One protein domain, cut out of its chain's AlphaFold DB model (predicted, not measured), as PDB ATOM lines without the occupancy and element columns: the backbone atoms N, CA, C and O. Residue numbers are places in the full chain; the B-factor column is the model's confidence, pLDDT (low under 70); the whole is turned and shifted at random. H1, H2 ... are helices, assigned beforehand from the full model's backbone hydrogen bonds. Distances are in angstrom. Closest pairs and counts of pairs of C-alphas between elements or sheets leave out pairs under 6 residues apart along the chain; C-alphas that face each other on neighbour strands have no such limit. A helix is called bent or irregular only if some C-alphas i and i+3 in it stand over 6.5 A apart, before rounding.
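What this domain is: This is residues 167 to 335 and 343 to 381 of the 816 residues of the protein "Cytochrome c-type biogenesis protein CcmF" of Pelolinea submarina (UniProt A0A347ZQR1). Helices H2, H3, H4, H5, H7 and H8 form an elongated bundle, lying mostly side by side, with H5 and H7 at its core. H4 packs on one side of H5, with H2 and H3 end to end along it; H9a packs on the other side of H5, and H8 runs along H7. The printed part has 208 residues with nine named helices, H1 to H9 along the chain, and no named strand: all helix. It is compact, with a radius of gyration of the C-alphas of 18.0 A and spans of 54 by 34 by 32 A.

How they stand to each other: H1, residues 167 to 170, only just touches H4, residues 199 to 231, with 3 pairs of C-alphas within 8 A, the closest Gly 168 and Trp 227, 6.0 A. H2, residues 172 to 182, touches H4, closest C-alphas Gly 179 and Ser 213, 3.9 A. H3, residues 184 to 196, forms a hairpin with H4, closest C-alphas Pro 186 and Ile 206, 4.4 A. H5, residues 242 to 258, touches H7, residues 268 to 293, at a shallow tilt of 12 degrees, opposite ways, closest C-alphas Ala 246 and Gly 288, 4.5 A. H6, residues 262 to 265, only just touches H7, with 3 pairs, the closest Tyr 262 and Thr 270, 5.1 A. H8, residues 309 to 330, forms a hairpin with H7, closest C-alphas Tyr 290 and Leu 312, 5.8 A. H9, residues 344 to 377, assigned as one helix by its hydrogen bonds, is bent, C-alphas 367 and 370 being 7.3 A apart; H9a, residues 344 to 367, touches H5, closest C-alphas Ala 256 and Thr 353, 4.9 A, and H9b, residues 370 to 377, touches no helix. H4 is only just irregular: C-alphas 201 and 204 are 6.8 A apart. Every O i to N i+4 pair is within hydrogen-bond range in H2, H3, H8, H9a and H9b, against 27 of 29 in H4, 12 of 13 in H5 and 21 of 22 in H7; H1 and H6 are too short for one.

Where its parts are: H1 begins at C-alpha 167 (38.191, -20.784, 39.622), and H9b ends at C-alpha 377 (21.125, 17.538, 47.929). From first to last C-alpha, H4 measures 46.8 A, H7 38.1 A, H9a 34.4 A and H8 31.2 A.

The domain as a whole: Residues 336 to 342 are not printed, and C-alphas 335 and 343 are 19.3 A apart across the cut. The link H7 to H8, residues 294 to 308, is long. Residues 261 to 268, 298 to 306 and 335 have pLDDT under 70.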
ATOM      1  N   PRO A 167      36.914 -20.714  40.349       82.62
ATOM      2  CA  PRO A 167      38.191 -20.784  39.622       82.62
ATOM      3  C   PRO A 167      38.574 -19.503  38.867       82.62
ATOM      4  O   PRO A 167      39.759 -19.217  38.684       82.62
ATOM      5  N   GLY A 168      37.587 -18.691  38.470       82.62
ATOM      6  CA  GLY A 168      37.805 -17.375  37.863       82.62
ATOM      7  C   GLY A 168      38.669 -16.434  38.715       82.62
ATOM      8  O   GLY A 168      39.427 -15.640  38.151       82.62
ATOM      9  N   MET A 169      38.652 -16.579  40.046       87.12
ATOM     10  CA  MET A 169      39.474 -15.799  40.980       87.12
ATOM     11  C   MET A 169      40.979 -15.934  40.708       87.12
ATOM     12  O   MET A 169      41.736 -14.986  40.918       87.12
ATOM     13  N   ALA A 170      41.427 -17.072  40.172       87.62
ATOM     14  CA  ALA A 170      42.836 -17.296  39.861       87.62
ATOM     15  C   ALA A 170      43.338 -16.464  38.663       87.62
ATOM     16  O   ALA A 170      44.539 -16.223  38.529       87.62
ATOM     17  N   PHE A 171      42.436 -16.021  37.779       86.44
ATOM     18  CA  PHE A 171      42.800 -15.470  36.469       86.44
ATOM     19  C   PHE A 171      42.256 -14.064  36.220       86.44
ATOM     20  O   PHE A 171      42.956 -13.231  35.639       86.44
ATOM     21  N   HIS A 172      41.031 -13.777  36.669       89.94
ATOM     22  CA  HIS A 172      40.359 -12.508  36.413       89.94
ATOM     23  C   HIS A 172      41.088 -11.300  37.040       89.94
ATOM     24  O   HIS A 172      41.473 -10.401  36.280       89.94
ATOM     25  N   PRO A 173      41.366 -11.255  38.363       91.06
ATOM     26  CA  PRO A 173      42.054 -10.110  38.960       91.06
ATOM     27  C   PRO A 173      43.468  -9.889  38.398       91.06
ATOM     28  O   PRO A 173      43.774  -8.752  38.020       91.06
ATOM     29  N   PRO A 174      44.324 -10.925  38.229       92.56
ATOM     30  CA  PRO A 174      45.616 -10.754  37.567       92.56
ATOM     31  C   PRO A 174      45.507 -10.127  36.174       92.56
ATOM     32  O   PRO A 174      46.272  -9.214  35.865       92.56
ATOM     33  N   ALA A 175      44.537 -10.546  35.353       92.44
ATOM     34  CA  ALA A 175      44.322  -9.973  34.024       92.44
ATOM     35  C   ALA A 175      43.956  -8.478  34.076       92.44
ATOM     36  O   ALA A 175      44.534  -7.678  33.330       92.44
ATOM     37  N   LEU A 176      43.069  -8.078  34.996       92.38
ATOM     38  CA  LEU A 176      42.759  -6.665  35.227       92.38
ATOM     39  C   LEU A 176      43.999  -5.872  35.658       92.38
ATOM     40  O   LEU A 176      44.229  -4.777  35.137       92.38
ATOM     41  N   TYR A 177      44.841  -6.423  36.541       93.44
ATOM     42  CA  TYR A 177      46.073  -5.756  36.970       93.44
ATOM     43  C   TYR A 177      47.077  -5.570  35.830       93.44
ATOM     44  O   TYR A 177      47.666  -4.491  35.736       93.44
ATOM     45  N   LEU A 178      47.228  -6.541  34.914       93.88
ATOM     46  CA  LEU A 178      48.052  -6.361  33.705       93.88
ATOM     47  C   LEU A 178      47.615  -5.113  32.921       93.88
ATOM     48  O   LEU A 178      48.448  -4.339  32.445       93.88
ATOM     49  N   GLY A 179      46.301  -4.916  32.816       95.38
ATOM     50  CA  GLY A 179      45.685  -3.785  32.146       95.38
ATOM     51  C   GLY A 179      45.870  -2.455  32.877       95.38
ATOM     52  O   GLY A 179      46.410  -1.498  32.321       95.38
ATOM     53  N   TYR A 180      45.445  -2.391  34.136       95.50
ATOM     54  CA  TYR A 180      45.499  -1.178  34.947       95.50
ATOM     55  C   TYR A 180      46.918  -0.660  35.161       95.50
ATOM     56  O   TYR A 180      47.214   0.496  34.852       95.50
ATOM     57  N   VAL A 181      47.808  -1.526  35.639       96.62
ATOM     58  CA  VAL A 181      49.208  -1.181  35.897       96.62
ATOM     59  C   VAL A 181      49.926  -0.861  34.584       96.62
ATOM     60  O   VAL A 181      50.736   0.065  34.510       96.62
ATOM     61  N   GLY A 182      49.587  -1.576  33.505       97.25
ATOM     62  CA  GLY A 182      50.137  -1.335  32.174       97.25
ATOM     63  C   GLY A 182      49.919   0.098  31.675       97.25
ATOM     64  O   GLY A 182      50.819   0.659  31.042       97.25
ATOM     65  N   LEU A 183      48.783   0.730  32.008       98.19
ATOM     66  CA  LEU A 183      48.453   2.103  31.597       98.19
ATOM     67  C   LEU A 183      49.301   3.189  32.278       98.19
ATOM     68  O   LEU A 183      49.386   4.304  31.751       98.19
ATOM     69  N   ALA A 184      50.022   2.872  33.358       98.31
ATOM     70  CA  ALA A 184      51.006   3.787  33.941       98.31
ATOM     71  C   ALA A 184      52.164   4.087  32.966       98.31
ATOM     72  O   ALA A 184      52.707   5.195  32.943       98.31
ATOM     73  N   VAL A 185      52.530   3.114  32.123       98.25
ATOM     74  CA  VAL A 185      53.634   3.231  31.160       98.25
ATOM     75  C   VAL A 185      53.352   4.243  30.039       98.25
ATOM     76  O   VAL A 185      54.169   5.153  29.867       98.25
ATOM     77  N   PRO A 186      52.243   4.167  29.269       97.50
ATOM     78  CA  PRO A 186      51.942   5.165  28.248       97.50
ATOM     79  C   PRO A 186      51.749   6.567  28.844       97.50
ATOM     80  O   PRO A 186      52.148   7.541  28.205       97.50
ATOM     81  N   PHE A 187      51.235   6.687  30.073       98.12
ATOM     82  CA  PHE A 187      51.188   7.958  30.800       98.12
ATOM     83  C   PHE A 187      52.596   8.534  31.048       98.12
ATOM     84  O   PHE A 187      52.891   9.659  30.629       98.12
ATOM     85  N   ALA A 188      53.501   7.751  31.647       98.12
ATOM     86  CA  ALA A 188      54.871   8.185  31.932       98.12
ATOM     87  C   ALA A 188      55.679   8.485  30.658       98.12
ATOM     88  O   ALA A 188      56.447   9.450  30.604       98.12
ATOM     89  N   PHE A 189      55.494   7.690  29.602       96.88
ATOM     90  CA  PHE A 189      56.116   7.921  28.296       96.88
ATOM     91  C   PHE A 189      55.569   9.168  27.604       96.88
ATOM     92  O   PHE A 189      56.335   9.898  26.976       96.88
ATOM     93  N   GLY A 190      54.275   9.450  27.751       95.06
ATOM     94  CA  GLY A 190      53.658  10.679  27.269       95.06
ATOM     95  C   GLY A 190      54.253  11.922  27.936       95.06
ATOM     96  O   GLY A 190      54.724  12.818  27.234       95.06
ATOM     97  N   LEU A 191      54.340  11.932  29.273       96.44
ATOM     98  CA  LEU A 191      55.030  12.988  30.033       96.44
ATOM     99  C   LEU A 191      56.487  13.143  29.591       96.44
ATOM    100  O   LEU A 191      56.961  14.253  29.352       96.44
ATOM    101  N   THR A 192      57.191  12.024  29.428       96.25
ATOM    102  CA  THR A 192      58.585  12.022  28.981       96.25
ATOM    103  C   THR A 192      58.734  12.637  27.593       96.25
ATOM    104  O   THR A 192      59.640  13.442  27.375       96.25
ATOM    105  N   GLY A 193      57.844  12.306  26.654       93.44
ATOM    106  CA  GLY A 193      57.846  12.880  25.310       93.44
ATOM    107  C   GLY A 193      57.562  14.382  25.292       93.44
ATOM    108  O   GLY A 193      58.179  15.088  24.498       93.44
ATOM    109  N   LEU A 194      56.703  14.880  26.189       93.31
ATOM    110  CA  LEU A 194      56.474  16.318  26.364       93.31
ATOM    111  C   LEU A 194      57.714  17.022  26.926       93.31
ATOM    112  O   LEU A 194      58.209  17.963  26.312       93.31
ATOM    113  N   ILE A 195      58.250  16.538  28.051       94.62
ATOM    114  CA  ILE A 195      59.385  17.167  28.751       94.62
ATOM    115  C   ILE A 195      60.645  17.167  27.877       94.62
ATOM    116  O   ILE A 195      61.373  18.154  27.838       94.62
ATOM    117  N   SER A 196      60.908  16.065  27.172       92.69
ATOM    118  CA  SER A 196      62.089  15.940  26.308       92.69
ATOM    119  C   SER A 196      61.916  16.560  24.919       92.69
ATOM    120  O   SER A 196      62.892  16.646  24.178       92.69
ATOM    121  N   GLY A 197      60.691  16.924  24.518       89.38
ATOM    122  CA  GLY A 197      60.360  17.339  23.149       89.38
ATOM    123  C   GLY A 197      60.436  16.216  22.098       89.38
ATOM    124  O   GLY A 197      60.122  16.435  20.928       89.38
ATOM    125  N   LYS A 198      60.810  14.988  22.483       88.31
ATOM    126  CA  LYS A 198      61.056  13.842  21.586       88.31
ATOM    127  C   LYS A 198      59.774  13.080  21.214       88.31
ATOM    128  O   LYS A 198      59.702  11.852  21.271       88.31
ATOM    129  N   VAL A 199      58.732  13.801  20.807       86.75
ATOM    130  CA  VAL A 199      57.372  13.263  20.595       86.75
ATOM    131  C   VAL A 199      57.317  12.072  19.624       86.75
ATOM    132  O   VAL A 199      56.626  11.077  19.865       86.75
ATOM    133  N   LYS A 200      58.121  12.110  18.554       84.62
ATOM    134  CA  LYS A 200      58.177  11.050  17.533       84.62
ATOM    135  C   LYS A 200      58.723   9.731  18.078       84.62
ATOM    136  O   LYS A 200      58.231   8.665  17.704       84.62
ATOM    137  N   GLU A 201      59.709   9.800  18.964       87.75
ATOM    138  CA  GLU A 201      60.410   8.639  19.521       87.75
ATOM    139  C   GLU A 201      59.565   7.903  20.561       87.75
ATOM    140  O   GLU A 201      59.573   6.670  20.605       87.75
ATOM    141  N   TRP A 202      58.784   8.651  21.343       90.75
ATOM    142  CA  TRP A 202      57.988   8.123  22.453       90.75
ATOM    143  C   TRP A 202      56.646   7.525  22.051       90.75
ATOM    144  O   TRP A 202      56.068   6.724  22.779       90.75
ATOM    145  N   SER A 203      56.176   7.821  20.849       86.75
ATOM    146  CA  SER A 203      54.823   7.438  20.467       86.75
ATOM    147  C   SER A 203      54.631   5.975  20.097       86.75
ATOM    148  O   SER A 203      53.582   5.397  20.369       86.75
ATOM    149  N   GLN A 204      55.637   5.346  19.486       86.50
ATOM    150  CA  GLN A 204      55.579   3.905  19.235       86.50
ATOM    151  C   GLN A 204      55.575   3.109  20.557       86.50
ATOM    152  O   GLN A 204      54.761   2.190  20.673       86.50
ATOM    153  N   PRO A 205      56.430   3.432  21.550       91.44
ATOM    154  CA  PRO A 205      56.338   2.855  22.890       91.44
ATOM    155  C   PRO A 205      54.974   3.051  23.560       91.44
ATOM    156  O   PRO A 205      54.438   2.070  24.067       91.44
ATOM    157  N   ILE A 206      54.394   4.261  23.503       93.56
ATOM    158  CA  ILE A 206      53.047   4.544  24.036       93.56
ATOM    159  C   ILE A 206      52.030   3.578  23.428       93.56
ATOM    160  O   ILE A 206      51.402   2.823  24.156       93.56
ATOM    161  N   HIS A 207      51.945   3.508  22.097       90.06
ATOM    162  CA  HIS A 207      50.970   2.651  21.420       90.06
ATOM    163  C   HIS A 207      51.125   1.159  21.764       90.06
ATOM    164  O   HIS A 207      50.134   0.457  21.948       90.06
ATOM    165  N   ARG A 208      52.363   0.653  21.858       90.44
ATOM    166  CA  ARG A 208      52.619  -0.755  22.213       90.44
ATOM    167  C   ARG A 208      52.124  -1.089  23.615       90.44
ATOM    168  O   ARG A 208      51.472  -2.112  23.792       90.44
ATOM    169  N   TRP A 209      52.420  -0.228  24.584       94.44
ATOM    170  CA  TRP A 209      51.966  -0.431  25.956       94.44
ATOM    171  C   TRP A 209      50.465  -0.187  26.113       94.44
ATOM    172  O   TRP A 209      49.827  -0.905  26.874       94.44
ATOM    173  N   THR A 210      49.869   0.732  25.347       96.12
ATOM    174  CA  THR A 210      48.408   0.871  25.277       96.12
ATOM    175  C   THR A 210      47.753  -0.408  24.765       96.12
ATOM    176  O   THR A 210      46.802  -0.858  25.383       96.12
ATOM    177  N   LEU A 211      48.265  -1.033  23.696       93.75
ATOM    178  CA  LEU A 211      47.730  -2.312  23.203       93.75
ATOM    179  C   LEU A 211      47.874  -3.443  24.224       93.75
ATOM    180  O   LEU A 211      46.934  -4.207  24.411       93.75
ATOM    181  N   PHE A 212      49.033  -3.543  24.882       94.88
ATOM    182  CA  PHE A 212      49.260  -4.531  25.940       94.88
ATOM    183  C   PHE A 212      48.245  -4.364  27.078       94.88
ATOM    184  O   PHE A 212      47.606  -5.326  27.492       94.88
ATOM    185  N   SER A 213      48.042  -3.122  27.513       96.81
ATOM    186  CA  SER A 213      47.121  -2.801  28.602       96.81
ATOM    187  C   SER A 213      45.659  -3.001  28.201       96.81
ATOM    188  O   SER A 213      44.878  -3.567  28.955       96.81
ATOM    189  N   TRP A 214      45.293  -2.586  26.986       97.44
ATOM    190  CA  TRP A 214      43.967  -2.795  26.402       97.44
ATOM    191  C   TRP A 214      43.623  -4.284  26.303       97.44
ATOM    192  O   TRP A 214      42.494  -4.671  26.592       97.44
ATOM    193  N   PHE A 215      44.603  -5.119  25.949       96.00
ATOM    194  CA  PHE A 215      44.437  -6.568  25.903       96.00
ATOM    195  C   PHE A 215      44.236  -7.168  27.302       96.00
ATOM    196  O   PHE A 215      43.290  -7.924  27.488       96.00
ATOM    197  N   GLY A 216      45.056  -6.785  28.291       96.06
ATOM    198  CA  GLY A 216      44.891  -7.226  29.685       96.06
ATOM    199  C   GLY A 216      43.530  -6.836  30.274       96.06
ATOM    200  O   GLY A 216      42.812  -7.695  30.781       96.06
ATOM    201  N   LEU A 217      43.124  -5.570  30.104       97.06
ATOM    202  CA  LEU A 217      41.788  -5.094  30.483       97.06
ATOM    203  C   LEU A 217      40.678  -5.874  29.770       97.06
ATOM    204  O   LEU A 217      39.686  -6.217  30.399       97.06
ATOM    205  N   GLY A 218      40.847  -6.186  28.481       96.88
ATOM    206  CA  GLY A 218      39.887  -6.986  27.722       96.88
ATOM    207  C   GLY A 218      39.721  -8.403  28.277       96.88
ATOM    208  O   GLY A 218      38.591  -8.872  28.385       96.88
ATOM    209  N   ILE A 219      40.822  -9.072  28.654       95.31
ATOM    210  CA  ILE A 219      40.766 -10.390  29.310       95.31
ATOM    211  C   ILE A 219      40.018 -10.262  30.638       95.31
ATOM    212  O   ILE A 219      39.089 -11.023  30.888       95.31
ATOM    213  N   GLY A 220      40.396  -9.283  31.463       94.38
ATOM    214  CA  GLY A 220      39.760  -9.048  32.755       94.38
ATOM    215  C   GLY A 220      38.255  -8.809  32.628       94.38
ATOM    216  O   GLY A 220      37.483  -9.478  33.303       94.38
ATOM    217  N   LEU A 221      37.824  -7.936  31.713       95.44
ATOM    218  CA  LEU A 221      36.404  -7.664  31.459       95.44
ATOM    219  C   LEU A 221      35.639  -8.918  31.006       95.44
ATOM    220  O   LEU A 221      34.564  -9.185  31.534       95.44
ATOM    221  N   LEU A 222      36.189  -9.705  30.072       95.19
ATOM    222  CA  LEU A 222      35.528 -10.925  29.589       95.19
ATOM    223  C   LEU A 222      35.404 -11.988  30.684       95.19
ATOM    224  O   LEU A 222      34.332 -12.558  30.863       95.19
ATOM    225  N   LEU A 223      36.483 -12.231  31.434       92.06
ATOM    226  CA  LEU A 223      36.463 -13.177  32.549       92.06
ATOM    227  C   LEU A 223      35.555 -12.703  33.686       92.06
ATOM    228  O   LEU A 223      34.931 -13.533  34.333       92.06
ATOM    229  N   GLY A 224      35.463 -11.391  33.913       91.44
ATOM    230  CA  GLY A 224      34.562 -10.810  34.909       91.44
ATOM    231  C   GLY A 224      33.100 -11.045  34.543       91.44
ATOM    232  O   GLY A 224      32.350 -11.549  35.368       91.44
ATOM    233  N   MET A 225      32.728 -10.785  33.282       92.56
ATOM    234  CA  MET A 225      31.385 -11.090  32.767       92.56
ATOM    235  C   MET A 225      31.041 -12.573  32.910       92.56
ATOM    236  O   MET A 225      29.933 -12.913  33.317       92.56
ATOM    237  N   ARG A 226      31.992 -13.461  32.588       91.50
ATOM    238  CA  ARG A 226      31.776 -14.905  32.705       91.50
ATOM    239  C   ARG A 226      31.608 -15.341  34.158       91.50
ATOM    240  O   ARG A 226      30.665 -16.050  34.469       91.50
ATOM    241  N   TRP A 227      32.480 -14.876  35.045       88.81
ATOM    242  CA  TRP A 227      32.383 -15.185  36.468       88.81
ATOM    243  C   TRP A 227      31.059 -14.676  37.057       88.81
ATOM    244  O   TRP A 227      30.376 -15.438  37.730       88.81
ATOM    245  N   ALA A 228      30.642 -13.446  36.746       88.44
ATOM    246  CA  ALA A 228      29.346 -12.918  37.174       88.44
ATOM    247  C   ALA A 228      28.179 -13.826  36.745       88.44
ATOM    248  O   ALA A 228      27.310 -14.133  37.561       88.44
ATOM    249  N   TYR A 229      28.212 -14.301  35.495       90.62
ATOM    250  CA  TYR A 229      27.233 -15.249  34.962       90.62
ATOM    251  C   TYR A 229      27.233 -16.576  35.738       90.62
ATOM    252  O   TYR A 229      26.173 -17.101  36.067       90.62
ATOM    253  N   ASP A 230      28.417 -17.073  36.096       86.00
ATOM    254  CA  ASP A 230      28.607 -18.367  36.753       86.00
ATOM    255  C   ASP A 230      28.234 -18.386  38.249       86.00
ATOM    256  O   ASP A 230      27.983 -19.467  38.763       86.00
ATOM    257  N   VAL A 231      28.211 -17.253  38.974       81.06
ATOM    258  CA  VAL A 231      28.057 -17.283  40.455       81.06
ATOM    259  C   VAL A 231      27.023 -16.338  41.063       81.06
ATOM    260  O   VAL A 231      26.736 -16.461  42.249       81.06
ATOM    261  N   LEU A 232      26.491 -15.356  40.325       81.31
ATOM    262  CA  LEU A 232      25.593 -14.359  40.934       81.31
ATOM    263  C   LEU A 232      24.111 -14.759  40.907       81.31
ATOM    264  O   LEU A 232      23.303 -14.097  41.552       81.31
ATOM    265  N   GLY A 233      23.734 -15.794  40.151       84.75
ATOM    266  CA  GLY A 233      22.390 -16.382  40.199       84.75
ATOM    267  C   GLY A 233      21.244 -15.500  39.684       84.75
ATOM    268  O   GLY A 233      20.091 -15.855  39.882       84.75
ATOM    269  N   TRP A 234      21.510 -14.366  39.024       88.12
ATOM    270  CA  TRP A 234      20.460 -13.483  38.477       88.12
ATOM    271  C   TRP A 234      20.261 -13.623  36.961       88.12
ATOM    272  O   TRP A 234      19.558 -12.813  36.360       88.12
ATOM    273  N   GLY A 235      20.902 -14.609  36.330       84.88
ATOM    274  CA  GLY A 235      20.714 -14.914  34.909       84.88
ATOM    275  C   GLY A 235      21.458 -14.004  33.928       84.88
ATOM    276  O   GLY A 235      21.342 -14.217  32.724       84.88
ATOM    277  N   GLY A 236      22.259 -13.036  34.393       88.25
ATOM    278  CA  GLY A 236      23.005 -12.122  33.523       88.25
ATOM    279  C   GLY A 236      24.492 -11.973  33.852       88.25
ATOM    280  O   GLY A 236      25.032 -12.611  34.748       88.25
ATOM    281  N   TYR A 237      25.181 -11.152  33.054       90.62
ATOM    282  CA  TYR A 237      26.653 -11.096  32.970       90.62
ATOM    283  C   TYR A 237      27.249  -9.699  33.210       90.62
ATOM    284  O   TYR A 237      28.468  -9.550  33.218       90.62
ATOM    285  N   TRP A 238      26.426  -8.652  33.324       91.69
ATOM    286  CA  TRP A 238      26.903  -7.280  33.536       91.69
ATOM    287  C   TRP A 238      25.869  -6.436  34.276       91.69
ATOM    288  O   TRP A 238      24.772  -6.199  33.757       91.69
ATOM    289  N   GLY A 239      26.230  -5.961  35.468       89.06
ATOM    290  CA  GLY A 239      25.333  -5.249  36.379       89.06
ATOM    291  C   GLY A 239      25.439  -3.724  36.335       89.06
ATOM    292  O   GLY A 239      24.664  -3.054  37.015       89.06
ATOM    293  N   TRP A 240      26.366  -3.158  35.552       91.19
ATOM    294  CA  TRP A 240      26.726  -1.730  35.610       91.19
ATOM    295  C   TRP A 240      27.257  -1.295  36.983       91.19
ATOM    296  O   TRP A 240      27.160  -0.120  37.356       91.19
ATOM    297  N   ASP A 241      27.843  -2.234  37.723       87.31
ATOM    298  CA  ASP A 241      28.418  -1.986  39.038       87.31
ATOM    299  C   ASP A 241      29.628  -1.032  38.949       87.31
ATOM    300  O   ASP A 241      30.326  -0.951  37.934       87.31
ATOM    301  N   ALA A 242      29.905  -0.277  40.015       85.00
ATOM    302  CA  ALA A 242      30.976   0.719  39.998       85.00
ATOM    303  C   ALA A 242      32.366   0.119  39.708       85.00
ATOM    304  O   ALA A 242      33.203   0.785  39.090       85.00
ATOM    305  N   VAL A 243      32.616  -1.127  40.119       83.88
ATOM    306  CA  VAL A 243      33.893  -1.825  39.896       83.88
ATOM    307  C   VAL A 243      34.003  -2.339  38.464       83.88
ATOM    308  O   VAL A 243      35.058  -2.198  37.842       83.88
ATOM    309  N   GLU A 244      32.905  -2.837  37.902       90.69
ATOM    310  CA  GLU A 244      32.796  -3.181  36.481       90.69
ATOM    311  C   GLU A 244      33.052  -1.939  35.601       90.69
ATOM    312  O   GLU A 244      33.903  -1.936  34.700       90.69
ATOM    313  N   ASN A 245      32.385  -0.828  35.927       94.12
ATOM    314  CA  ASN A 245      32.525   0.455  35.236       94.12
ATOM    315  C   ASN A 245      33.956   1.001  35.324       94.12
ATOM    316  O   ASN A 245      34.478   1.539  34.341       94.12
ATOM    317  N   ALA A 246      34.607   0.842  36.481       91.81
ATOM    318  CA  ALA A 246      35.986   1.260  36.699       91.81
ATOM    319  C   ALA A 246      36.971   0.606  35.717       91.81
ATOM    320  O   ALA A 246      37.926   1.266  35.307       91.81
ATOM    321  N   ALA A 247      36.722  -0.641  35.294       94.50
ATOM    322  CA  ALA A 247      37.548  -1.339  34.306       94.50
ATOM    323  C   ALA A 247      37.171  -0.976  32.863       94.50
ATOM    324  O   ALA A 247      38.048  -0.816  32.005       94.50
ATOM    325  N   LEU A 248      35.877  -0.785  32.593       97.19
ATOM    326  CA  LEU A 248      35.367  -0.474  31.258       97.19
ATOM    327  C   LEU A 248      35.825   0.907  30.761       97.19
ATOM    328  O   LEU A 248      36.257   1.052  29.616       97.19
ATOM    329  N   MET A 249      35.791   1.930  31.617       98.06
ATOM    330  CA  MET A 249      36.170   3.301  31.254       98.06
ATOM    331  C   MET A 249      37.607   3.438  30.700       98.06
ATOM    332  O   MET A 249      37.771   3.960  29.591       98.06
ATOM    333  N   PRO A 250      38.672   2.970  31.381       98.06
ATOM    334  CA  PRO A 250      40.025   3.031  30.834       98.06
ATOM    335  C   PRO A 250      40.197   2.150  29.590       98.06
ATOM    336  O   PRO A 250      41.012   2.493  28.730       98.06
ATOM    337  N   TRP A 251      39.421   1.071  29.427       98.06
ATOM    338  CA  TRP A 251      39.424   0.264  28.202       98.06
ATOM    339  C   TRP A 251      38.851   1.034  26.999       98.06
ATOM    340  O   TRP A 251      39.443   1.024  25.911       98.06
ATOM    341  N   LEU A 252      37.768   1.795  27.196       98.06
ATOM    342  CA  LEU A 252      37.185   2.681  26.179       98.06
ATOM    343  C   LEU A 252      38.137   3.823  25.795       98.06
ATOM    344  O   LEU A 252      38.365   4.069  24.606       98.06
ATOM    345  N   VAL A 253      38.770   4.477  26.774       98.19
ATOM    346  CA  VAL A 253      39.760   5.537  26.499       98.19
ATOM    347  C   VAL A 253      41.017   4.972  25.835       98.19
ATOM    348  O   VAL A 253      41.563   5.594  24.925       98.19
ATOM    349  N   SER A 254      41.452   3.769  26.209       97.06
ATOM    350  CA  SER A 254      42.552   3.075  25.526       97.06
ATOM    351  C   SER A 254      42.195   2.742  24.078       97.06
ATOM    352  O   SER A 254      43.026   2.905  23.185       97.06
ATOM    353  N   SER A 255      40.941   2.366  23.815       95.69
ATOM    354  CA  SER A 255      40.427   2.178  22.454       95.69
ATOM    355  C   SER A 255      40.473   3.490  21.663       95.69
ATOM    356  O   SER A 255      40.952   3.503  20.528       95.69
ATOM    357  N   ALA A 256      40.079   4.615  22.270       94.44
ATOM    358  CA  ALA A 256      40.188   5.949  21.670       94.44
ATOM    359  C   ALA A 256      41.655   6.351  21.396       94.44
ATOM    360  O   ALA A 256      41.972   6.936  20.356       94.44
ATOM    361  N   LEU A 257      42.574   5.985  22.294       93.00
ATOM    362  CA  LEU A 257      44.015   6.201  22.149       93.00
ATOM    363  C   LEU A 257      44.630   5.370  21.007       93.00
ATOM    364  O   LEU A 257      45.518   5.841  20.300       93.00
ATOM    365  N   ILE A 258      44.149   4.149  20.773       90.56
ATOM    366  CA  ILE A 258      44.580   3.321  19.633       90.56
ATOM    367  C   ILE A 258      44.053   3.894  18.305       90.56
ATOM    368  O   ILE A 258      44.730   3.819  17.278       90.56
ATOM    369  N   HIS A 259      42.868   4.511  18.324       86.69
ATOM    370  CA  HIS A 259      42.211   5.081  17.143       86.69
ATOM    371  C   HIS A 259      42.604   6.534  16.834       86.69
ATOM    372  O   HIS A 259      42.124   7.107  15.851       86.69
ATOM    373  N   THR A 260      43.489   7.145  17.628       78.88
ATOM    374  CA  THR A 260      43.937   8.516  17.367       78.88
ATOM    375  C   THR A 260      44.825   8.575  16.117       78.88
ATOM    376  O   THR A 260      45.692   7.728  15.897       78.88
ATOM    377  N   ASP A 261      44.674   9.633  15.313       62.41
ATOM    378  CA  ASP A 261      45.366   9.811  14.021       62.41
ATOM    379  C   ASP A 261      46.907   9.928  14.119       62.41
ATOM    380  O   ASP A 261      47.600   9.991  13.098       62.41
ATOM    381  N   TYR A 262      47.470   9.918  15.333       52.94
ATOM    382  CA  TYR A 262      48.896  10.114  15.589       52.94
ATOM    383  C   TYR A 262      49.796   9.176  14.768       52.94
ATOM    384  O   TYR A 262      50.783   9.616  14.175       52.94
ATOM    385  N   LEU A 263      49.449   7.886  14.671       50.97
ATOM    386  CA  LEU A 263      50.253   6.914  13.919       50.97
ATOM    387  C   LEU A 263      50.354   7.233  12.417       50.97
ATOM    388  O   LEU A 263      51.240   6.702  11.741       50.97
ATOM    389  N   ARG A 264      49.462   8.081  11.893       55.91
ATOM    390  CA  ARG A 264      49.334   8.387  10.463       55.91
ATOM    391  C   ARG A 264      49.857   9.775  10.119       55.91
ATOM    392  O   ARG A 264      50.590   9.894   9.144       55.91
ATOM    393  N   GLU A 265      49.517  10.789  10.910       57.97
ATOM    394  CA  GLU A 265      49.921  12.175  10.640       57.97
ATOM    395  C   GLU A 265      51.285  12.518  11.261       57.97
ATOM    396  O   GLU A 265      52.025  13.322  10.700       57.97
ATOM    397  N   LYS A 266      51.655  11.879  12.388       57.28
ATOM    398  CA  LYS A 266      52.898  12.133  13.150       57.28
ATOM    399  C   LYS A 266      53.180  13.628  13.382       57.28
ATOM    400  O   LYS A 266      54.341  14.051  13.361       57.28
ATOM    401  N   THR A 267      52.131  14.424  13.583       62.75
ATOM    402  CA  THR A 267      52.239  15.866  13.836       62.75
ATOM    403  C   THR A 267      52.294  16.160  15.330       62.75
ATOM    404  O   THR A 267      51.797  15.400  16.165       62.75
ATOM    405  N   GLU A 268      52.855  17.310  15.677       66.25
ATOM    406  CA  GLU A 268      52.958  17.795  17.055       66.25
ATOM    407  C   GLU A 268      51.591  17.934  17.750       66.25
ATOM    408  O   GLU A 268      51.422  17.501  18.889       66.25
ATOM    409  N   ASN A 269      50.572  18.431  17.038       72.69
ATOM    410  CA  ASN A 269      49.212  18.564  17.572       72.69
ATOM    411  C   ASN A 269      48.570  17.198  17.888       72.69
ATOM    412  O   ASN A 269      47.826  17.052  18.858       72.69
ATOM    413  N   THR A 270      48.884  16.160  17.106       78.56
ATOM    414  CA  THR A 270      48.384  14.808  17.397       78.56
ATOM    415  C   THR A 270      49.019  14.204  18.649       78.56
ATOM    416  O   THR A 270      48.329  13.480  19.364       78.56
ATOM    417  N   PHE A 271      50.272  14.547  18.981       86.12
ATOM    418  CA  PHE A 271      50.932  14.032  20.187       86.12
ATOM    419  C   PHE A 271      50.284  14.554  21.470       86.12
ATOM    420  O   PHE A 271      50.061  13.784  22.400       86.12
ATOM    421  N   ASN A 272      49.920  15.843  21.507       88.81
ATOM    422  CA  ASN A 272      49.199  16.419  22.645       88.81
ATOM    423  C   ASN A 272      47.912  15.628  22.939       88.81
ATOM    424  O   ASN A 272      47.624  15.329  24.093       88.81
ATOM    425  N   LYS A 273      47.164  15.233  21.899       89.06
ATOM    426  CA  LYS A 273      45.943  14.422  22.045       89.06
ATOM    427  C   LYS A 273      46.244  13.010  22.544       89.06
ATOM    428  O   LYS A 273      45.575  12.542  23.458       89.06
ATOM    429  N   THR A 274      47.265  12.357  21.986       89.81
ATOM    430  CA  THR A 274      47.746  11.043  22.448       89.81
ATOM    431  C   THR A 274      48.095  11.078  23.934       89.81
ATOM    432  O   THR A 274      47.668  10.205  24.685       89.81
ATOM    433  N   TYR A 275      48.813  12.111  24.376       93.25
ATOM    434  CA  TYR A 275      49.126  12.299  25.786       93.25
ATOM    435  C   TYR A 275      47.871  12.492  26.642       93.25
ATOM    436  O   TYR A 275      47.728  11.808  27.649       93.25
ATOM    437  N   LEU A 276      46.960  13.393  26.254       94.94
ATOM    438  CA  LEU A 276      45.751  13.671  27.037       94.94
ATOM    439  C   LEU A 276      44.887  12.419  27.221       94.94
ATOM    440  O   LEU A 276      44.370  12.195  28.309       94.94
ATOM    441  N   LEU A 277      44.779  11.575  26.191       95.88
ATOM    442  CA  LEU A 277      44.079  10.293  26.278       95.88
ATOM    443  C   LEU A 277      44.816   9.288  27.175       95.88
ATOM    444  O   LEU A 277      44.176   8.622  27.980       95.88
ATOM    445  N   ALA A 278      46.148   9.200  27.091       96.69
ATOM    446  CA  ALA A 278      46.935   8.344  27.985       96.69
ATOM    447  C   ALA A 278      46.829   8.795  29.455       96.69
ATOM    448  O   ALA A 278      46.687   7.965  30.350       96.69
ATOM    449  N   ALA A 279      46.853  10.108  29.696       97.62
ATOM    450  CA  ALA A 279      46.658  10.691  31.015       97.62
ATOM    451  C   ALA A 279      45.240  10.441  31.537       97.62
ATOM    452  O   ALA A 279      45.096  10.025  32.680       97.62
ATOM    453  N   LEU A 280      44.209  10.624  30.705       98.12
ATOM    454  CA  LEU A 280      42.826  10.322  31.075       98.12
ATOM    455  C   LEU A 280      42.644   8.837  31.408       98.12
ATOM    456  O   LEU A 280      42.053   8.523  32.435       98.12
ATOM    457  N   ALA A 281      43.189   7.929  30.593       98.06
ATOM    458  CA  ALA A 281      43.113   6.494  30.847       98.06
ATOM    459  C   ALA A 281      43.725   6.138  32.208       98.06
ATOM    460  O   ALA A 281      43.078   5.470  33.008       98.06
ATOM    461  N   TYR A 282      44.927   6.638  32.517       97.94
ATOM    462  CA  TYR A 282      45.560   6.370  33.811       97.94
ATOM    463  C   TYR A 282      44.838   7.052  34.987       97.94
ATOM    464  O   TYR A 282      44.726   6.471  36.061       97.94
ATOM    465  N   GLN A 283      44.276   8.247  34.792       97.75
ATOM    466  CA  GLN A 283      43.442   8.902  35.805       97.75
ATOM    467  C   GLN A 283      42.164   8.111  36.111       97.75
ATOM    468  O   GLN A 283      41.763   8.039  37.269       97.75
ATOM    469  N   LEU A 284      41.561   7.466  35.109       97.56
ATOM    470  CA  LEU A 284      40.421   6.567  35.305       97.56
ATOM    471  C   LEU A 284      40.816   5.287  36.051       97.56
ATOM    472  O   LEU A 284      40.036   4.807  36.864       97.56
ATOM    473  N   VAL A 285      42.038   4.777  35.851       96.88
ATOM    474  CA  VAL A 285      42.581   3.669  36.659       96.88
ATOM    475  C   VAL A 285      42.721   4.070  38.132       96.88
ATOM    476  O   VAL A 285      42.314   3.317  39.019       96.88
ATOM    477  N   LEU A 286      43.260   5.260  38.413       95.06
ATOM    478  CA  LEU A 286      43.373   5.767  39.786       95.06
ATOM    479  C   LEU A 286      41.998   6.017  40.414       95.06
ATOM    480  O   LEU A 286      41.778   5.617  41.555       95.06
ATOM    481  N   PHE A 287      41.061   6.580  39.647       93.38
ATOM    482  CA  PHE A 287      39.669   6.718  40.070       93.38
ATOM    483  C   PHE A 287      39.046   5.358  40.400       93.38
ATOM    484  O   PHE A 287      38.446   5.214  41.455       93.38
ATOM    485  N   GLY A 288      39.230   4.347  39.549       91.56
ATOM    486  CA  GLY A 288      38.754   2.987  39.801       91.56
ATOM    487  C   GLY A 288      39.365   2.366  41.058       91.56
ATOM    488  O   GLY A 288      38.678   1.724  41.849       91.56
ATOM    489  N   THR A 289      40.655   2.618  41.294       90.25
ATOM    490  CA  THR A 289      41.367   2.179  42.506       90.25
ATOM    491  C   THR A 289      40.791   2.842  43.758       90.25
ATOM    492  O   THR A 289      40.588   2.173  44.765       90.25
ATOM    493  N   TYR A 290      40.482   4.137  43.688       89.81
ATOM    494  CA  TYR A 290      39.789   4.866  44.747       89.81
ATOM    495  C   TYR A 290      38.358   4.350  44.961       89.81
ATOM    496  O   TYR A 290      37.966   4.071  46.093       89.81
ATOM    497  N   ALA A 291      37.590   4.177  43.885       85.50
ATOM    498  CA  ALA A 291      36.205   3.718  43.917       85.50
ATOM    499  C   ALA A 291      36.070   2.347  44.594       85.50
ATOM    500  O   ALA A 291      35.235   2.176  45.472       85.50
ATOM    501  N   THR A 292      36.949   1.409  44.234       83.94
ATOM    502  CA  THR A 292      36.954   0.022  44.738       83.94
ATOM    503  C   THR A 292      37.406  -0.118  46.194       83.94
ATOM    504  O   THR A 292      37.050  -1.100  46.837       83.94
ATOM    505  N   ARG A 293      38.216   0.817  46.715       85.25
ATOM    506  CA  ARG A 293      38.920   0.665  48.011       85.25
ATOM    507  C   ARG A 293      38.569   1.709  49.068       85.25
ATOM    508  O   ARG A 293      38.919   1.547  50.229       85.25
ATOM    509  N   SER A 294      37.908   2.800  48.691       80.81
ATOM    510  CA  SER A 294      37.526   3.855  49.642       80.81
ATOM    511  C   SER A 294      36.298   3.500  50.481       80.81
ATOM    512  O   SER A 294      36.057   4.156  51.490       80.81
ATOM    513  N   GLY A 295      35.492   2.524  50.044       74.25
ATOM    514  CA  GLY A 295      34.186   2.219  50.634       74.25
ATOM    515  C   GLY A 295      33.149   3.344  50.488       74.25
ATOM    516  O   GLY A 295      32.088   3.273  51.100       74.25
ATOM    517  N   GLN A 296      33.448   4.390  49.701       72.56
ATOM    518  CA  GLN A 296      32.541   5.519  49.460       72.56
ATOM    519  C   GLN A 296      31.618   5.308  48.259       72.56
ATOM    520  O   GLN A 296      30.632   6.020  48.117       72.56
ATOM    521  N   ILE A 297      31.944   4.377  47.363       73.62
ATOM    522  CA  ILE A 297      31.092   4.040  46.223       73.62
ATOM    523  C   ILE A 297      30.471   2.678  46.504       73.62
ATOM    524  O   ILE A 297      31.196   1.717  46.748       73.62
ATOM    525  N   GLN A 298      29.138   2.611  46.500       65.88
ATOM    526  CA  GLN A 298      28.425   1.354  46.697       65.88
ATOM    527  C   GLN A 298      28.739   0.392  45.553       65.88
ATOM    528  O   GLN A 298      28.623   0.749  44.381       65.88
ATOM    529  N   SER A 299      29.149  -0.818  45.914       68.25
ATOM    530  CA  SER A 299      29.382  -1.909  44.983       68.25
ATOM    531  C   SER A 299      29.405  -3.228  45.739       68.25
ATOM    532  O   SER A 299      29.926  -3.296  46.851       68.25
ATOM    533  N   VAL A 300      28.883  -4.274  45.105       58.72
ATOM    534  CA  VAL A 300      28.982  -5.658  45.600       58.72
ATOM    535  C   VAL A 300      30.409  -6.215  45.505       58.72
ATOM    536  O   VAL A 300      30.745  -7.185  46.172       58.72
ATOM    537  N   HIS A 301      31.259  -5.570  44.703       61.09
ATOM    538  CA  HIS A 301      32.661  -5.917  44.476       61.09
ATOM    539  C   HIS A 301      33.636  -4.987  45.220       61.09
ATOM    540  O   HIS A 301      34.853  -5.152  45.104       61.09
ATOM    541  N   ALA A 302      33.142  -3.953  45.913       60.47
ATOM    542  CA  ALA A 302      34.000  -3.044  46.662       60.47
ATOM    543  C   ALA A 302      34.438  -3.676  47.981       60.47
ATOM    544  O   ALA A 302      33.683  -4.370  48.659       60.47
ATOM    545  N   TYR A 303      35.671  -3.377  48.367       58.50
ATOM    546  CA  TYR A 303      36.163  -3.767  49.673       58.50
ATOM    547  C   TYR A 303      35.491  -2.939  50.781       58.50
ATOM    548  O   TYR A 303      35.034  -1.815  50.552       58.50
ATOM    549  N   THR A 304      35.471  -3.483  52.001       58.16
ATOM    550  CA  THR A 304      34.957  -2.803  53.200       58.16
ATOM    551  C   THR A 304      35.648  -1.451  53.432       58.16
ATOM    552  O   THR A 304      36.753  -1.198  52.938       58.16
ATOM    553  N   GLN A 305      34.979  -0.544  54.161       60.44
ATOM    554  CA  GLN A 305      35.486   0.812  54.391       60.44
ATOM    555  C   GLN A 305      36.911   0.795  54.961       60.44
ATOM    556  O   GLN A 305      37.164   0.232  56.023       60.44
ATOM    557  N   SER A 306      37.833   1.451  54.253       67.06
ATOM    558  CA  SER A 306      39.245   1.562  54.616       67.06
ATOM    559  C   SER A 306      39.667   3.028  54.723       67.06
ATOM    560  O   SER A 306      39.174   3.904  54.008       67.06
ATOM    561  N   SER A 307      40.649   3.297  55.584       75.81
ATOM    562  CA  SER A 307      41.278   4.614  55.745       75.81
ATOM    563  C   SER A 307      42.106   5.057  54.526       75.81
ATOM    564  O   SER A 307      42.586   6.190  54.483       75.81
ATOM    565  N   ILE A 308      42.257   4.199  53.510       85.12
ATOM    566  CA  ILE A 308      43.067   4.459  52.312       85.12
ATOM    567  C   ILE A 308      42.452   5.491  51.349       85.12
ATOM    568  O   ILE A 308      43.180   6.147  50.598       85.12
ATOM    569  N   GLY A 309      41.126   5.673  51.372       86.56
ATOM    570  CA  GLY A 309      40.392   6.517  50.420       86.56
ATOM    571  C   GLY A 309      40.963   7.938  50.257       86.56
ATOM    572  O   GLY A 309      41.317   8.312  49.134       86.56
ATOM    573  N   PRO A 310      41.127   8.724  51.341       89.00
ATOM    574  CA  PRO A 310      41.685  10.077  51.269       89.00
ATOM    575  C   PRO A 310      43.105  10.140  50.692       89.00
ATOM    576  O   PRO A 310      43.424  11.073  49.954       89.00
ATOM    577  N   VAL A 311      43.951   9.145  50.987       91.81
ATOM    578  CA  VAL A 311      45.330   9.079  50.474       91.81
ATOM    579  C   VAL A 311      45.329   8.880  48.959       91.81
ATOM    580  O   VAL A 311      46.044   9.587  48.245       91.81
ATOM    581  N   LEU A 312      44.493   7.967  48.451       92.06
ATOM    582  CA  LEU A 312      44.358   7.717  47.013       92.06
ATOM    583  C   LEU A 312      43.781   8.927  46.278       92.06
ATOM    584  O   LEU A 312      44.328   9.326  45.250       92.06
ATOM    585  N   LEU A 313      42.731   9.550  46.822       91.62
ATOM    586  CA  LEU A 313      42.123  10.737  46.219       91.62
ATOM    587  C   LEU A 313      43.104  11.915  46.188       91.62
ATOM    588  O   LEU A 313      43.268  12.560  45.152       91.62
ATOM    589  N   GLY A 314      43.803  12.172  47.298       93.56
ATOM    590  CA  GLY A 314      44.818  13.221  47.379       93.56
ATOM    591  C   GLY A 314      45.949  13.007  46.370       93.56
ATOM    592  O   GLY A 314      46.317  13.935  45.646       93.56
ATOM    593  N   ALA A 315      46.451  11.775  46.255       93.44
ATOM    594  CA  ALA A 315      47.474  11.421  45.274       93.44
ATOM    595  C   ALA A 315      46.976  11.561  43.828       93.44
ATOM    596  O   ALA A 315      47.708  12.065  42.974       93.44
ATOM    597  N   GLN A 316      45.730  11.171  43.552       94.94
ATOM    598  CA  GLN A 316      45.110  11.317  42.237       94.94
ATOM    599  C   GLN A 316      44.997  12.793  41.830       94.94
ATOM    600  O   GLN A 316      45.427  13.160  40.732       94.94
ATOM    601  N   LEU A 317      44.477  13.650  42.717       96.19
ATOM    602  CA  LEU A 317      44.347  15.091  42.478       96.19
ATOM    603  C   LEU A 317      45.714  15.763  42.307       96.19
ATOM    604  O   LEU A 317      45.888  16.577  41.397       96.19
ATOM    605  N   LEU A 318      46.703  15.387  43.123       96.50
ATOM    606  CA  LEU A 318      48.075  15.876  42.987       96.50
ATOM    607  C   LEU A 318      48.675  15.467  41.638       96.50
ATOM    608  O   LEU A 318      49.222  16.310  40.925       96.50
ATOM    609  N   LEU A 319      48.551  14.192  41.260       96.56
ATOM    610  CA  LEU A 319      49.057  13.702  39.983       96.56
ATOM    611  C   LEU A 319      48.367  14.409  38.814       96.56
ATOM    612  O   LEU A 319      49.040  14.764  37.849       96.56
ATOM    613  N   LEU A 320      47.055  14.644  38.903       96.69
ATOM    614  CA  LEU A 320      46.294  15.388  37.902       96.69
ATOM    615  C   LEU A 320      46.817  16.820  37.764       96.69
ATOM    616  O   LEU A 320      47.105  17.254  36.649       96.69
ATOM    617  N   ALA A 321      46.999  17.531  38.880       97.81
ATOM    618  CA  ALA A 321      47.498  18.904  38.892       97.81
ATOM    619  C   ALA A 321      48.925  19.007  38.326       97.81
ATOM    620  O   ALA A 321      49.193  19.848  37.466       97.81
ATOM    621  N   VAL A 322      49.834  18.118  38.745       96.62
ATOM    622  CA  VAL A 322      51.221  18.074  38.251       96.62
ATOM    623  C   VAL A 322      51.258  17.723  36.762       96.62
ATOM    624  O   VAL A 322      51.923  18.404  35.980       96.62
ATOM    625  N   SER A 323      50.508  16.699  36.351       96.56
ATOM    626  CA  SER A 323      50.350  16.274  34.955       96.56
ATOM    627  C   SER A 323      49.825  17.406  34.064       96.56
ATOM    628  O   SER A 323      50.379  17.660  32.989       96.56
ATOM    629  N   ALA A 324      48.804  18.134  34.525       96.56
ATOM    630  CA  ALA A 324      48.252  19.289  33.826       96.56
ATOM    631  C   ALA A 324      49.267  20.439  33.747       96.56
ATOM    632  O   ALA A 324      49.456  21.016  32.677       96.56
ATOM    633  N   GLY A 325      49.974  20.739  34.840       97.12
ATOM    634  CA  GLY A 325      51.025  21.758  34.868       97.12
ATOM    635  C   GLY A 325      52.158  21.463  33.879       97.12
ATOM    636  O   GLY A 325      52.558  22.344  33.114       97.12
ATOM    637  N   ILE A 326      52.632  20.212  33.828       95.88
ATOM    638  CA  ILE A 326      53.630  19.762  32.844       95.88
ATOM    639  C   ILE A 326      53.069  19.900  31.428       95.88
ATOM    640  O   ILE A 326      53.751  20.439  30.557       95.88
ATOM    641  N   PHE A 327      51.828  19.476  31.193       95.75
ATOM    642  CA  PHE A 327      51.188  19.617  29.891       95.75
ATOM    643  C   PHE A 327      51.119  21.075  29.436       95.75
ATOM    644  O   PHE A 327      51.581  21.387  28.347       95.75
ATOM    645  N   PHE A 328      50.605  21.999  30.246       95.50
ATOM    646  CA  PHE A 328      50.497  23.399  29.823       95.50
ATOM    647  C   PHE A 328      51.860  24.056  29.585       95.50
ATOM    648  O   PHE A 328      51.974  24.888  28.682       95.50
ATOM    649  N   LYS A 329      52.892  23.649  30.335       95.56
ATOM    650  CA  LYS A 329      54.264  24.143  30.173       95.56
ATOM    651  C   LYS A 329      54.968  23.583  28.933       95.56
ATOM    652  O   LYS A 329      55.676  24.328  28.262       95.56
ATOM    653  N   PHE A 330      54.789  22.295  28.640       93.81
ATOM    654  CA  PHE A 330      55.557  21.563  27.623       93.81
ATOM    655  C   PHE A 330      54.722  21.073  26.429       93.81
ATOM    656  O   PHE A 330      55.241  20.360  25.568       93.81
ATOM    657  N   ARG A 331      53.433  21.434  26.344       90.81
ATOM    658  CA  ARG A 331      52.590  21.113  25.182       90.81
ATOM    659  C   ARG A 331      53.224  21.666  23.918       90.81
ATOM    660  O   ARG A 331      53.692  22.806  23.879       90.81
ATOM    661  N   GLN A 332      53.156  20.876  22.859       85.31
ATOM    662  CA  GLN A 332      53.635  21.324  21.563       85.31
ATOM    663  C   GLN A 332      52.689  22.401  21.025       85.31
ATOM    664  O   GLN A 332      51.463  22.251  21.099       85.31
ATOM    665  N   LYS A 333      53.237  23.511  20.523       82.44
ATOM    666  CA  LYS A 333      52.426  24.572  19.911       82.44
ATOM    667  C   LYS A 333      51.898  24.061  18.574       82.44
ATOM    668  O   LYS A 333      52.627  23.431  17.822       82.44
ATOM    669  N   SER A 334      50.621  24.308  18.283       70.00
ATOM    670  CA  SER A 334      50.051  23.871  17.009       70.00
ATOM    671  C   SER A 334      50.787  24.557  15.861       70.00
ATOM    672  O   SER A 334      50.789  25.784  15.777       70.00
ATOM    673  N   THR A 335      51.361  23.775  14.950       64.75
ATOM    674  CA  THR A 335      51.691  24.265  13.609       64.75
ATOM    675  C   THR A 335      50.392  24.671  12.904       64.75
ATOM    676  O   THR A 335      49.336  24.099  13.207       64.75
ATOM    677  N   SER A 343      39.501  14.219   4.967       77.81
ATOM    678  CA  SER A 343      39.003  12.992   4.334       77.81
ATOM    679  C   SER A 343      37.860  12.363   5.145       77.81
ATOM    680  O   SER A 343      37.899  12.367   6.376       77.81
ATOM    681  N   LEU A 344      36.896  11.722   4.474       78.12
ATOM    682  CA  LEU A 344      35.796  11.001   5.134       78.12
ATOM    683  C   LEU A 344      36.298   9.991   6.178       78.12
ATOM    684  O   LEU A 344      35.720   9.852   7.249       78.12
ATOM    685  N   ARG A 345      37.412   9.309   5.895       76.12
ATOM    686  CA  ARG A 345      38.025   8.365   6.835       76.12
ATOM    687  C   ARG A 345      38.521   9.051   8.113       76.12
ATOM    688  O   ARG A 345      38.380   8.476   9.185       76.12
ATOM    689  N   ALA A 346      39.101  10.246   8.000       78.31
ATOM    690  CA  ALA A 346      39.524  11.029   9.160       78.31
ATOM    691  C   ALA A 346      38.313  11.543   9.958       78.31
ATOM    692  O   ALA A 346      38.335  11.494  11.184       78.31
ATOM    693  N   ILE A 347      37.223  11.927   9.282       83.44
ATOM    694  CA  ILE A 347      35.955  12.283   9.939       83.44
ATOM    695  C   ILE A 347      35.419  11.098  10.754       83.44
ATOM    696  O   ILE A 347      35.166  11.252  11.946       83.44
ATOM    697  N   VAL A 348      35.314   9.905  10.154       83.75
ATOM    698  CA  VAL A 348      34.829   8.695  10.850       83.75
ATOM    699  C   VAL A 348      35.737   8.321  12.029       83.75
ATOM    700  O   VAL A 348      35.232   7.986  13.097       83.75
ATOM    701  N   SER A 349      37.063   8.435  11.888       82.12
ATOM    702  CA  SER A 349      38.011   8.158  12.985       82.12
ATOM    703  C   SER A 349      37.845   9.128  14.161       82.12
ATOM    704  O   SER A 349      37.823   8.716  15.324       82.12
ATOM    705  N   ARG A 350      37.673  10.425  13.872       85.81
ATOM    706  CA  ARG A 350      37.429  11.452  14.896       85.81
ATOM    707  C   ARG A 350      36.081  11.265  15.576       85.81
ATOM    708  O   ARG A 350      36.014  11.374  16.795       85.81
ATOM    709  N   LEU A 351      35.040  10.936  14.810       89.81
ATOM    710  CA  LEU A 351      33.720  10.634  15.352       89.81
ATOM    711  C   LEU A 351      33.758   9.388  16.248       89.81
ATOM    712  O   LEU A 351      33.209   9.420  17.338       89.81
ATOM    713  N   THR A 352      34.488   8.342  15.850       90.69
ATOM    714  CA  THR A 352      34.695   7.138  16.680       90.69
ATOM    715  C   THR A 352      35.350   7.496  18.015       90.69
ATOM    716  O   THR A 352      34.871   7.102  19.072       90.69
ATOM    717  N   THR A 353      36.415   8.302  17.978       91.31
ATOM    718  CA  THR A 353      37.109   8.771  19.189       91.31
ATOM    719  C   THR A 353      36.179   9.598  20.082       91.31
ATOM    720  O   THR A 353      36.186   9.426  21.297       91.31
ATOM    721  N   LEU A 354      35.359  10.474  19.492       93.94
ATOM    722  CA  LEU A 354      34.382  11.281  20.222       93.94
ATOM    723  C   LEU A 354      33.325  10.404  20.901       93.94
ATOM    724  O   LEU A 354      33.097  10.577  22.089       93.94
ATOM    725  N   VAL A 355      32.741   9.442  20.182       95.94
ATOM    726  CA  VAL A 355      31.731   8.522  20.732       95.94
ATOM    727  C   VAL A 355      32.301   7.705  21.889       95.94
ATOM    728  O   VAL A 355      31.654   7.603  22.924       95.94
ATOM    729  N   LEU A 356      33.530   7.191  21.772       96.94
ATOM    730  CA  LEU A 356      34.197   6.473  22.866       96.94
ATOM    731  C   LEU A 356      34.391   7.353  24.113       96.94
ATOM    732  O   LEU A 356      34.217   6.883  25.237       96.94
ATOM    733  N   LEU A 357      34.730   8.633  23.927       97.38
ATOM    734  CA  LEU A 357      34.864   9.589  25.027       97.38
ATOM    735  C   LEU A 357      33.515   9.978  25.636       97.38
ATOM    736  O   LEU A 357      33.418  10.075  26.857       97.38
ATOM    737  N   THR A 358      32.479  10.166  24.818       97.56
ATOM    738  CA  THR A 358      31.111  10.414  25.293       97.56
ATOM    739  C   THR A 358      30.602   9.230  26.107       97.56
ATOM    740  O   THR A 358      30.108   9.436  27.207       97.56
ATOM    741  N   LEU A 359      30.830   8.004  25.630       97.56
ATOM    742  CA  LEU A 359      30.466   6.778  26.334       97.56
ATOM    743  C   LEU A 359      31.194   6.663  27.673       97.56
ATOM    744  O   LEU A 359      30.566   6.437  28.703       97.56
ATOM    745  N   THR A 360      32.503   6.916  27.678       98.25
ATOM    746  CA  THR A 360      33.292   6.969  28.919       98.25
ATOM    747  C   THR A 360      32.719   8.004  29.891       98.25
ATOM    748  O   THR A 360      32.571   7.717  31.073       98.25
ATOM    749  N   PHE A 361      32.374   9.199  29.405       97.75
ATOM    750  CA  PHE A 361      31.809  10.262  30.233       97.75
ATOM    751  C   PHE A 361      30.431   9.895  30.795       97.75
ATOM    752  O   PHE A 361      30.186  10.127  31.974       97.75
ATOM    753  N   SER A 362      29.549   9.296  29.991       97.00
ATOM    754  CA  SER A 362      28.238   8.820  30.446       97.00
ATOM    755  C   SER A 362      28.361   7.773  31.552       97.00
ATOM    756  O   SER A 362      27.663   7.876  32.559       97.00
ATOM    757  N   ILE A 363      29.280   6.815  31.399       96.44
ATOM    758  CA  ILE A 363      29.536   5.771  32.400       96.44
ATOM    759  C   ILE A 363      30.136   6.375  33.672       96.44
ATOM    760  O   ILE A 363      29.673   6.080  34.774       96.44
ATOM    761  N   PHE A 364      31.122   7.265  33.526       95.38
ATOM    762  CA  PHE A 364      31.727   7.978  34.647       95.38
ATOM    763  C   PHE A 364      30.676   8.757  35.433       95.38
ATOM    764  O   PHE A 364      30.581   8.599  36.647       95.38
ATOM    765  N   LEU A 365      29.851   9.544  34.732       93.94
ATOM    766  CA  LEU A 365      28.784  10.332  35.333       93.94
ATOM    767  C   LEU A 365      27.801   9.436  36.085       93.94
ATOM    768  O   LEU A 365      27.562   9.695  37.256       93.94
ATOM    769  N   GLY A 366      27.292   8.372  35.456       92.69
ATOM    770  CA  GLY A 366      26.380   7.428  36.111       92.69
ATOM    771  C   GLY A 366      26.978   6.783  37.363       92.69
ATOM    772  O   GLY A 366      26.281   6.618  38.356       92.69
ATOM    773  N   THR A 367      28.285   6.504  37.350       91.75
ATOM    774  CA  THR A 367      29.003   5.903  38.487       91.75
ATOM    775  C   THR A 367      29.155   6.873  39.664       91.75
ATOM    776  O   THR A 367      29.036   6.467  40.816       91.75
ATOM    777  N   ILE A 368      29.419   8.161  39.410       90.50
ATOM    778  CA  ILE A 368      29.608   9.154  40.487       90.50
ATOM    779  C   ILE A 368      28.312   9.837  40.924       90.50
ATOM    780  O   ILE A 368      28.294  10.467  41.982       90.50
ATOM    781  N   LEU A 369      27.248   9.756  40.121       89.38
ATOM    782  CA  LEU A 369      26.027  10.528  40.330       89.38
ATOM    783  C   LEU A 369      25.373  10.277  41.700       89.38
ATOM    784  O   LEU A 369      25.044  11.279  42.328       89.38
ATOM    785  N   PRO A 370      25.240   9.030  42.211       87.94
ATOM    786  CA  PRO A 370      24.667   8.796  43.541       87.94
ATOM    787  C   PRO A 370      25.419   9.532  44.657       87.94
ATOM    788  O   PRO A 370      24.805  10.159  45.516       87.94
ATOM    789  N   ASN A 371      26.754   9.530  44.603       85.25
ATOM    790  CA  ASN A 371      27.595  10.221  45.583       85.25
ATOM    791  C   ASN A 371      27.544  11.740  45.414       85.25
ATOM    792  O   ASN A 371      27.503  12.487  46.390       85.25
ATOM    793  N   LEU A 372      27.533  12.214  44.167       86.56
ATOM    794  CA  LEU A 372      27.461  13.638  43.865       86.56
ATOM    795  C   LEU A 372      26.136  14.241  44.351       86.56
ATOM    796  O   LEU A 372      26.140  15.315  44.953       86.56
ATOM    797  N   THR A 373      25.014  13.556  44.121       88.56
ATOM    798  CA  THR A 373      23.703  14.006  44.603       88.56
ATOM    799  C   THR A 373      23.611  13.906  46.116       88.56
ATOM    800  O   THR A 373      23.188  14.871  46.741       88.56
ATOM    801  N   GLN A 374      24.148  12.851  46.732       86.56
ATOM    802  CA  GLN A 374      24.224  12.766  48.190       86.56
ATOM    803  C   GLN A 374      24.948  13.967  48.819       86.56
ATOM    804  O   GLN A 374      24.457  14.527  49.795       86.56
ATOM    805  N   VAL A 375      26.077  14.403  48.251       86.88
ATOM    806  CA  VAL A 375      26.837  15.556  48.766       86.88
ATOM    807  C   VAL A 375      26.113  16.889  48.531       86.88
ATOM    808  O   VAL A 375      26.191  17.777  49.375       86.88
ATOM    809  N   ILE A 376      25.418  17.051  47.398       90.75
ATOM    810  CA  ILE A 376      24.792  18.330  47.013       90.75
ATOM    811  C   ILE A 376      23.390  18.502  47.612       90.75
ATOM    812  O   ILE A 376      23.069  19.579  48.109       90.75
ATOM    813  N   SER A 377      22.536  17.481  47.521       88.19
ATOM    814  CA  SER A 377      21.125  17.538  47.929       88.19
ATOM    815  C   SER A 377      20.834  16.807  49.241       88.19
ATOM    816  O   SER A 377      19.707  16.870  49.727       88.19
ATOM    817  N   GLY A 378      21.812  16.095  49.812       86.69
ATOM    818  CA  GLY A 378      21.618  15.250  50.993       86.69
ATOM    819  C   GLY A 378      20.917  13.918  50.700       86.69
ATOM    820  O   GLY A 378      20.703  13.137  51.624       86.69
ATOM    821  N   GLN A 379      20.562  13.638  49.440       84.56
ATOM    822  CA  GLN A 379      19.883  12.407  49.026       84.56
ATOM    823  C   GLN A 379      20.599  11.770  47.834       84.56
ATOM    824  O   GLN A 379      20.760  12.399  46.789       84.56
ATOM    825  N   ALA A 380      20.996  10.505  47.987       80.44
ATOM    826  CA  ALA A 380      21.582   9.731  46.903       80.44
ATOM    827  C   ALA A 380      20.494   9.335  45.897       80.44
ATOM    828  O   ALA A 380      19.552   8.611  46.220       80.44
ATOM    829  N   THR A 381      20.627   9.792  44.656       81.31
ATOM    830  CA  THR A 381      19.790   9.313  43.552       81.31
ATOM    831  C   THR A 381      20.323   7.969  43.072       81.31
ATOM    832  O   THR A 381      21.420   7.917  42.512       81.31
TER     833      THR A 381